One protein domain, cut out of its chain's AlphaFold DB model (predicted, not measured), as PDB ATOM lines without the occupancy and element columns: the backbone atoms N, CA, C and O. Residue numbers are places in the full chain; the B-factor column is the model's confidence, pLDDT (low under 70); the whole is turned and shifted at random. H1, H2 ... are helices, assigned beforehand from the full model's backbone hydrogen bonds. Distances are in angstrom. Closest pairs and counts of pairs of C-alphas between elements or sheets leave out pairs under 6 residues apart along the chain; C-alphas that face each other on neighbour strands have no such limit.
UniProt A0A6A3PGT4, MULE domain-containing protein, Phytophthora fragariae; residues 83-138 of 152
ATOM      1  N   PHE A  83     -24.952   7.253  26.071       85.25
ATOM      2  CA  PHE A  83     -23.496   7.133  26.028       85.25
ATOM      3  C   PHE A  83     -22.806   8.492  26.215       85.25
ATOM      4  O   PHE A  83     -21.939   8.639  27.080       85.25
ATOM      5  N   HIS A  84     -23.234   9.512  25.467       85.88
ATOM      6  CA  HIS A  84     -22.706  10.869  25.617       85.88
ATOM      7  C   HIS A  84     -23.032  11.469  26.989       85.88
ATOM      8  O   HIS A  84     -22.188  12.153  27.570       85.88
ATOM      9  N   PHE A  85     -24.211  11.170  27.540       86.88
ATOM     10  CA  PHE A  85     -24.586  11.578  28.892       86.88
ATOM     11  C   PHE A  85     -23.667  10.964  29.960       86.88
ATOM     12  O   PHE A  85     -23.084  11.701  30.758       86.88
ATOM     13  N   LYS A  86     -23.450   9.641  29.935       89.00
ATOM     14  CA  LYS A  86     -22.535   8.948  30.861       89.00
ATOM     15  C   LYS A  86     -21.106   9.476  30.732       89.00
ATOM     16  O   LYS A  86     -20.464   9.759  31.741       89.00
ATOM     17  N   GLN A  87     -20.632   9.716  29.508       90.50
ATOM     18  CA  GLN A  87     -19.333  10.354  29.290       90.50
ATOM     19  C   GLN A  87     -19.247  11.763  29.897       90.50
ATOM     20  O   GLN A  87     -18.235  12.103  30.512       90.50
ATOM     21  N   ALA A  88     -20.285  12.590  29.737       90.69
ATOM     22  CA  ALA A  88     -20.322  13.934  30.308       90.69
ATOM     23  C   ALA A  88     -20.299  13.897  31.843       90.69
ATOM     24  O   ALA A  88     -19.523  14.637  32.454       90.69
ATOM     25  N   ILE A  89     -21.072  12.994  32.458       91.38
ATOM     26  CA  ILE A  89     -21.042  12.782  33.908       91.38
ATOM     27  C   ILE A  89     -19.647  12.345  34.350       91.38
ATOM     28  O   ILE A  89     -19.078  12.982  35.232       91.38
ATOM     29  N   ARG A  90     -19.056  11.330  33.705       94.00
ATOM     30  CA  ARG A  90     -17.703  10.852  34.024       94.00
ATOM     31  C   ARG A  90     -16.686  11.991  34.014       94.00
ATOM     32  O   ARG A  90     -15.963  12.169  34.990       94.00
ATOM     33  N   ARG A  91     -16.652  12.801  32.948       94.81
ATOM     34  CA  ARG A  91     -15.748  13.963  32.859       94.81
ATOM     35  C   ARG A  91     -15.968  14.945  34.009       94.81
ATOM     36  O   ARG A  91     -15.000  15.444  34.579       94.81
ATOM     37  N   LYS A  92     -17.227  15.213  34.372       94.56
ATOM     38  CA  LYS A  92     -17.548  16.115  35.484       94.56
ATOM     39  C   LYS A  92     -17.124  15.534  36.833       94.56
ATOM     40  O   LYS A  92     -16.556  16.277  37.625       94.56
ATOM     41  N   MET A  93     -17.347  14.245  37.082       94.38
ATOM     42  CA  MET A  93     -16.922  13.573  38.314       94.38
ATOM     43  C   MET A  93     -15.400  13.639  38.496       94.38
ATOM     44  O   MET A  93     -14.931  14.008  39.568       94.38
ATOM     45  N   LEU A  94     -14.641  13.394  37.423       92.94
ATOM     46  CA  LEU A  94     -13.181  13.521  37.435       92.94
ATOM     47  C   LEU A  94     -12.730  14.972  37.687       92.94
ATOM     48  O   LEU A  94     -11.854  15.198  38.516       92.94
ATOM     49  N   LYS A  95     -13.372  15.979  37.063       95.25
ATOM     50  CA  LYS A  95     -13.102  17.411  37.354       95.25
ATOM     51  C   LYS A  95     -13.374  17.757  38.827       95.25
ATOM     52  O   LYS A  95     -12.717  18.634  39.377       95.25
ATOM     53  N   LEU A  96     -14.324  17.070  39.463       95.06
ATOM     54  CA  LEU A  96     -14.661  17.222  40.883       95.06
ATOM     55  C   LEU A  96     -13.776  16.391  41.824       95.06
ATOM     56  O   LEU A  96     -14.003  16.434  43.029       95.06
ATOM     57  N   ARG A  97     -12.771  15.672  41.301       94.56
ATOM     58  CA  ARG A  97     -11.856  14.811  42.071       94.56
ATOM     59  C   ARG A  97     -12.560  13.701  42.864       94.56
ATOM     60  O   ARG A  97     -12.078  13.297  43.916       94.56
ATOM     61  N   ILE A  98     -13.691  13.209  42.354       92.25
ATOM     62  CA  ILE A  98     -14.300  11.965  42.844       92.25
ATOM     63  C   ILE A  98     -13.348  10.811  42.515       92.25
ATOM     64  O   ILE A  98     -12.714  10.834  41.454       92.25
ATOM     65  N   SER A  99     -13.227   9.831  43.414       93.56
ATOM     66  CA  SER A  99     -12.279   8.730  43.237       93.56
ATOM     67  C   SER A  99     -12.584   7.917  41.977       93.56
ATOM     68  O   SER A  99     -13.734   7.808  41.538       93.56
ATOM     69  N   GLU A 100     -11.552   7.327  41.372       91.62
ATOM     70  CA  GLU A 100     -11.739   6.490  40.182       91.62
ATOM     71  C   GLU A 100     -12.629   5.275  40.460       91.62
ATOM     72  O   GLU A 100     -13.402   4.879  39.588       91.62
ATOM     73  N   GLU A 101     -12.583   4.734  41.680       93.06
ATOM     74  CA  GLU A 101     -13.451   3.646  42.130       93.06
ATOM     75  C   GLU A 101     -14.928   4.066  42.134       93.06
ATOM     76  O   GLU A 101     -15.767   3.405  41.518       93.06
ATOM     77  N   GLU A 102     -15.260   5.208  42.740       90.75
ATOM     78  CA  GLU A 102     -16.630   5.736  42.742       90.75
ATOM     79  C   GLU A 102     -17.112   6.078  41.327       90.75
ATOM     80  O   GLU A 102     -18.272   5.831  40.978       90.75
ATOM     81  N   VAL A 103     -16.228   6.622  40.480       91.00
ATOM     82  CA  VAL A 103     -16.521   6.865  39.060       91.00
ATOM     83  C   VAL A 103     -16.822   5.554  38.345       91.00
ATOM     84  O   VAL A 103     -17.816   5.478  37.621       91.00
ATOM     85  N   TYR A 104     -16.000   4.524  38.546       90.81
ATOM     86  CA  TYR A 104     -16.194   3.209  37.948       90.81
ATOM     87  C   TYR A 104     -17.544   2.619  38.355       90.81
ATOM     88  O   TYR A 104     -18.350   2.293  37.483       90.81
ATOM     89  N   LEU A 105     -17.838   2.574  39.660       88.00
ATOM     90  CA  LEU A 105     -19.112   2.087  40.190       88.00
ATOM     91  C   LEU A 105     -20.299   2.854  39.604       88.00
ATOM     92  O   LEU A 105     -21.290   2.254  39.194       88.00
ATOM     93  N   SER A 106     -20.173   4.175  39.483       88.44
ATOM     94  CA  SER A 106     -21.235   5.016  38.940       88.44
ATOM     95  C   SER A 106     -21.462   4.813  37.435       88.44
ATOM     96  O   SER A 106     -22.572   5.024  36.950       88.44
ATOM     97  N   MET A 107     -20.437   4.391  36.685       90.19
ATOM     98  CA  MET A 107     -20.527   4.117  35.244       90.19
ATOM     99  C   MET A 107     -20.994   2.696  34.906       90.19
ATOM    100  O   MET A 107     -21.285   2.441  33.732       90.19
ATOM    101  N   ARG A 108     -21.111   1.791  35.885       87.69
ATOM    102  CA  ARG A 108     -21.661   0.441  35.679       87.69
ATOM    103  C   ARG A 108     -23.107   0.489  35.183       87.69
ATOM    104  O   ARG A 108     -23.794   1.505  35.294       87.69
ATOM    105  N   GLU A 109     -23.536  -0.609  34.578       83.06
ATOM    106  CA  GLU A 109     -24.945  -0.853  34.274       83.06
ATOM    107  C   GLU A 109     -25.773  -0.897  35.568       83.06
ATOM    108  O   GLU A 109     -25.288  -1.330  36.615       83.06
ATOM    109  N   GLY A 110     -27.013  -0.422  35.508       78.94
ATOM    110  CA  GLY A 110     -27.917  -0.316  36.647       78.94
ATOM    111  C   GLY A 110     -27.668   0.893  37.554       78.94
ATOM    112  O   GLY A 110     -28.317   0.997  38.596       78.94
ATOM    113  N   SER A 111     -26.769   1.807  37.184       86.25
ATOM    114  CA  SER A 111     -26.469   3.029  37.937       86.25
ATOM    115  C   SER A 111     -27.105   4.244  37.251       86.25
ATOM    116  O   SER A 111     -28.331   4.377  37.251       86.25
ATOM    117  N   PHE A 112     -26.324   5.135  36.627       82.44
ATOM    118  CA  PHE A 112     -26.860   6.333  35.968       82.44
ATOM    119  C   PHE A 112     -27.818   6.037  34.809       82.44
ATOM    120  O   PHE A 112     -28.658   6.873  34.492       82.44
ATOM    121  N   ASP A 113     -27.726   4.867  34.185       78.50
ATOM    122  CA  ASP A 113     -28.662   4.402  33.160       78.50
ATOM    123  C   ASP A 113     -30.087   4.221  33.698       78.50
ATOM    124  O   ASP A 113     -31.041   4.505  32.973       78.50
ATOM    125  N   ARG A 114     -30.259   3.904  34.991       78.69
ATOM    126  CA  ARG A 114     -31.595   3.869  35.606       78.69
ATOM    127  C   ARG A 114     -32.284   5.224  35.576       78.69
ATOM    128  O   ARG A 114     -33.499   5.275  35.448       78.69
ATOM    129  N   LEU A 115     -31.530   6.326  35.627       75.00
ATOM    130  CA  LEU A 115     -32.112   7.668  35.546       75.00
ATOM    131  C   LEU A 115     -32.803   7.926  34.201       75.00
ATOM    132  O   LEU A 115     -33.701   8.761  34.140       75.00
ATOM    133  N   ALA A 116     -32.405   7.222  33.135       73.00
ATOM    134  CA  ALA A 116     -32.992   7.378  31.808       73.00
ATOM    135  C   ALA A 116     -34.326   6.629  31.636       73.00
ATOM    136  O   ALA A 116     -35.065   6.940  30.703       73.00
ATOM    137  N   VAL A 117     -34.645   5.676  32.522       71.50
ATOM    138  CA  VAL A 117     -35.889   4.882  32.473       71.50
ATOM    139  C   VAL A 117     -36.930   5.317  33.506       71.50
ATOM    140  O   VAL A 117     -38.039   4.792  33.499       71.50
ATOM    141  N   ILE A 118     -36.607   6.284  34.375       69.81
ATOM    142  CA  ILE A 118     -37.573   6.853  35.325       69.81
ATOM    143  C   ILE A 118     -38.643   7.625  34.533       69.81
ATOM    144  O   ILE A 118     -38.298   8.575  33.816       69.81
ATOM    145  N   PRO A 119     -39.937   7.266  34.655       71.19
ATOM    146  CA  PRO A 119     -41.019   8.005  34.022       71.19
ATOM    147  C   PRO A 119     -40.998   9.477  34.421       71.19
ATOM    148  O   PRO A 119     -40.756   9.835  35.571       71.19
ATOM    149  N   ARG A 120     -41.298  10.368  33.471       68.88
ATOM    150  CA  ARG A 120     -41.261  11.817  33.730       68.88
ATOM    151  C   ARG A 120     -42.254  12.249  34.818       68.88
ATOM    152  O   ARG A 120     -41.992  13.238  35.492       68.88
ATOM    153  N   SER A 121     -43.357  11.515  34.982       73.62
ATOM    154  CA  SER A 121     -44.335  11.680  36.068       73.62
ATOM    155  C   SER A 121     -43.730  11.459  37.452       73.62
ATOM    156  O   SER A 121     -44.125  12.116  38.411       73.62
ATOM    157  N   ASP A 122     -42.753  10.561  37.535       69.06
ATOM    158  CA  ASP A 122     -42.152  10.103  38.787       69.06
ATOM    159  C   ASP A 122     -40.977  11.004  39.189       69.06
ATOM    160  O   ASP A 122     -40.518  10.995  40.333       69.06
ATOM    161  N   ILE A 123     -40.521  11.847  38.258       69.31
ATOM    162  CA  ILE A 123     -39.627  12.966  38.532       69.31
ATOM    163  C   ILE A 123     -40.469  14.078  39.176       69.31
ATOM    164  O   ILE A 123     -40.865  15.049  38.528       69.31
ATOM    165  N   THR A 124     -40.769  13.915  40.470       59.72
ATOM    166  CA  THR A 124     -41.490  14.918  41.264       59.72
ATOM    167  C   THR A 124     -40.754  16.260  41.206       59.72
ATOM    168  O   THR A 124     -39.522  16.309  41.160       59.72
ATOM    169  N   GLY A 125     -41.518  17.349  41.106       62.28
ATOM    170  CA  GLY A 125     -41.031  18.669  40.707       62.28
ATOM    171  C   GLY A 125     -39.743  19.139  41.393       62.28
ATOM    172  O   GLY A 125     -39.539  18.968  42.579       62.28
ATOM    173  N   GLN A 126     -38.901  19.834  40.621       60.72
ATOM    174  CA  GLN A 126     -37.662  20.500  41.054       60.72
ATOM    175  C   GLN A 126     -36.538  19.567  41.521       60.72
ATOM    176  O   GLN A 126     -36.048  19.676  42.644       60.72
ATOM    177  N   GLY A 127     -36.006  18.770  40.586       66.56
ATOM    178  CA  GLY A 127     -34.860  17.871  40.790       66.56
ATOM    179  C   GLY A 127     -33.793  18.369  41.780       66.56
ATOM    180  O   GLY A 127     -33.547  17.724  42.792       66.56
ATOM    181  N   LYS A 128     -33.194  19.553  41.582       57.41
ATOM    182  CA  LYS A 128     -32.137  20.051  42.493       57.41
ATOM    183  C   LYS A 128     -32.661  20.501  43.867       57.41
ATOM    184  O   LYS A 128     -31.924  20.411  44.847       57.41
ATOM    185  N   ARG A 129     -33.888  21.029  43.954       58.41
ATOM    186  CA  ARG A 129     -34.458  21.585  45.196       58.41
ATOM    187  C   ARG A 129     -34.996  20.466  46.091       58.41
ATOM    188  O   ARG A 129     -34.684  20.452  47.279       58.41
ATOM    189  N   ASP A 130     -35.646  19.475  45.492       59.81
ATOM    190  CA  ASP A 130     -36.158  18.284  46.168       59.81
ATOM    191  C   ASP A 130     -35.040  17.367  46.660       59.81
ATOM    192  O   ASP A 130     -35.054  16.950  47.821       59.81
ATOM    193  N   VAL A 131     -34.011  17.124  45.838       60.38
ATOM    194  CA  VAL A 131     -32.826  16.359  46.264       60.38
ATOM    195  C   VAL A 131     -32.130  17.061  47.436       60.38
ATOM    196  O   VAL A 131     -31.826  16.423  48.442       60.38
ATOM    197  N   ARG A 132     -31.962  18.393  47.378       56.28
ATOM    198  CA  ARG A 132     -31.413  19.178  48.500       56.28
ATOM    199  C   ARG A 132     -32.278  19.088  49.759       56.28
ATOM    200  O   ARG A 132     -31.733  18.972  50.853       56.28
ATOM    201  N   ALA A 133     -33.602  19.138  49.628       63.00
ATOM    202  CA  ALA A 133     -34.523  19.050  50.760       63.00
ATOM    203  C   ALA A 133     -34.550  17.651  51.399       63.00
ATOM    204  O   ALA A 133     -34.758  17.538  52.607       63.00
ATOM    205  N   ARG A 134     -34.340  16.584  50.617       60.00
ATOM    206  CA  ARG A 134     -34.226  15.205  51.122       60.00
ATOM    207  C   ARG A 134     -32.887  14.959  51.823       60.00
ATOM    208  O   ARG A 134     -32.882  14.396  52.910       60.00
ATOM    209  N   LEU A 135     -31.778  15.457  51.271       58.06
ATOM    210  CA  LEU A 135     -30.456  15.360  51.910       58.06
ATOM    211  C   LEU A 135     -30.417  16.076  53.267       58.06
ATOM    212  O   LEU A 135     -29.923  15.515  54.238       58.06
ATOM    213  N   LYS A 136     -31.028  17.267  53.353       62.84
ATOM    214  CA  LYS A 136     -31.178  18.004  54.618       62.84
ATOM    215  C   LYS A 136     -32.033  17.264  55.654       62.84
ATOM    216  O   LYS A 136     -31.765  17.392  56.840       62.84
ATOM    217  N   ARG A 137     -33.054  16.513  55.222       64.88
ATOM    218  CA  ARG A 137     -33.924  15.726  56.115       64.88
ATOM    219  C   ARG A 137     -33.255  14.458  56.651       64.88
ATOM    220  O   ARG A 137     -33.530  14.084  57.780       64.88
ATOM    221  N   ASN A 138     -32.369  13.837  55.873       56.03
ATOM    222  CA  ASN A 138     -31.753  12.549  56.213       56.03
ATOM    223  C   ASN A 138     -30.367  12.672  56.881       56.03
ATOM    224  O   ASN A 138     -29.639  11.689  56.947       56.03
TER     225      ASN A 138
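This is residues 83 to 138 of the 152 residues of the protein "MULE domain-containing protein" of Phytophthora fragariae (UniProt A0A6A3PGT4). The model has the shape of an open U: a hairpin of two helices, H1 and H2, makes one arm, and a lone helix, H4, makes the end of the other arm, with empty space between the arms. The short helix H3, beside the open end of the hairpin, and the first part of the link after it make the base of the U, and H4 and most of that link stand free. The printed part has 56 residues with four named helices, in the order H1, H2, H3, H4, and no named strand; its class is all helix. The whole is loose, with a radius of gyration of the C-alphas of 13.1 A, and its C-alphas span 30 by 25 by 16 A along their three main axes.

H1, residues 83 to 95, begins with C-alpha 83 at (-23.496, 7.133, 26.028) and is 18.5 A long from first to last C-alpha. It is the longest helix by residues, with 13. A tight link of 4 residues leads to H2, residues 100 to 107, which is 10.4 A long and ends with C-alpha 107 at (-20.527, 4.117, 35.244). After another tight link of 4 residues comes H3, residues 112 to 116, 7.5 A long. A short link of 10 residues leads on to H4, residues 127 to 137, 15.5 A long, with C-alpha 137 at (-33.924, 15.726, 56.115).

H1 and H2 touch and form a helical hairpin; their closest C-alphas, those of Arg 90 and Val 103, are 6.5 A apart. Their lines stand at a shallow tilt of 24 degrees, and they run opposite ways. H3 is close to H1 but not clearly touching it, the closest C-alphas being those of Lys 86 and Phe 112, 7.2 A apart. H3 is also close to H2 but not clearly touching it, with the C-alphas of Ser 106 and Phe 112 closest at 6.5 A. H4 is apart from H1, H2 and H3. In H1, H2 and H4 every O i to N i+4 pair is within hydrogen-bond range; in H3 it is 0 of 1, while 2 of its 2 O i to N i+3 pairs are within range.

The two C-alphas farthest apart are those of Glu 100 and Ser 121, 33.3 A, and the first and last printed C-alphas, of Phe 83 and Asn 138, are 31.8 A apart. Residues 117 to 122 stand free, and so do residues 124 to 138, of which 127 to 137 belong to H4. Without these stretches the body has 35 residues and spans 26 by 19 by 16 A. The printed part has no cut, and no link between its helices is long. The mean pLDDT of the printed part is 78.7; it is under 70 at residues 118 and 120 and at residues 122 to 138, and H4 has a mean of 61.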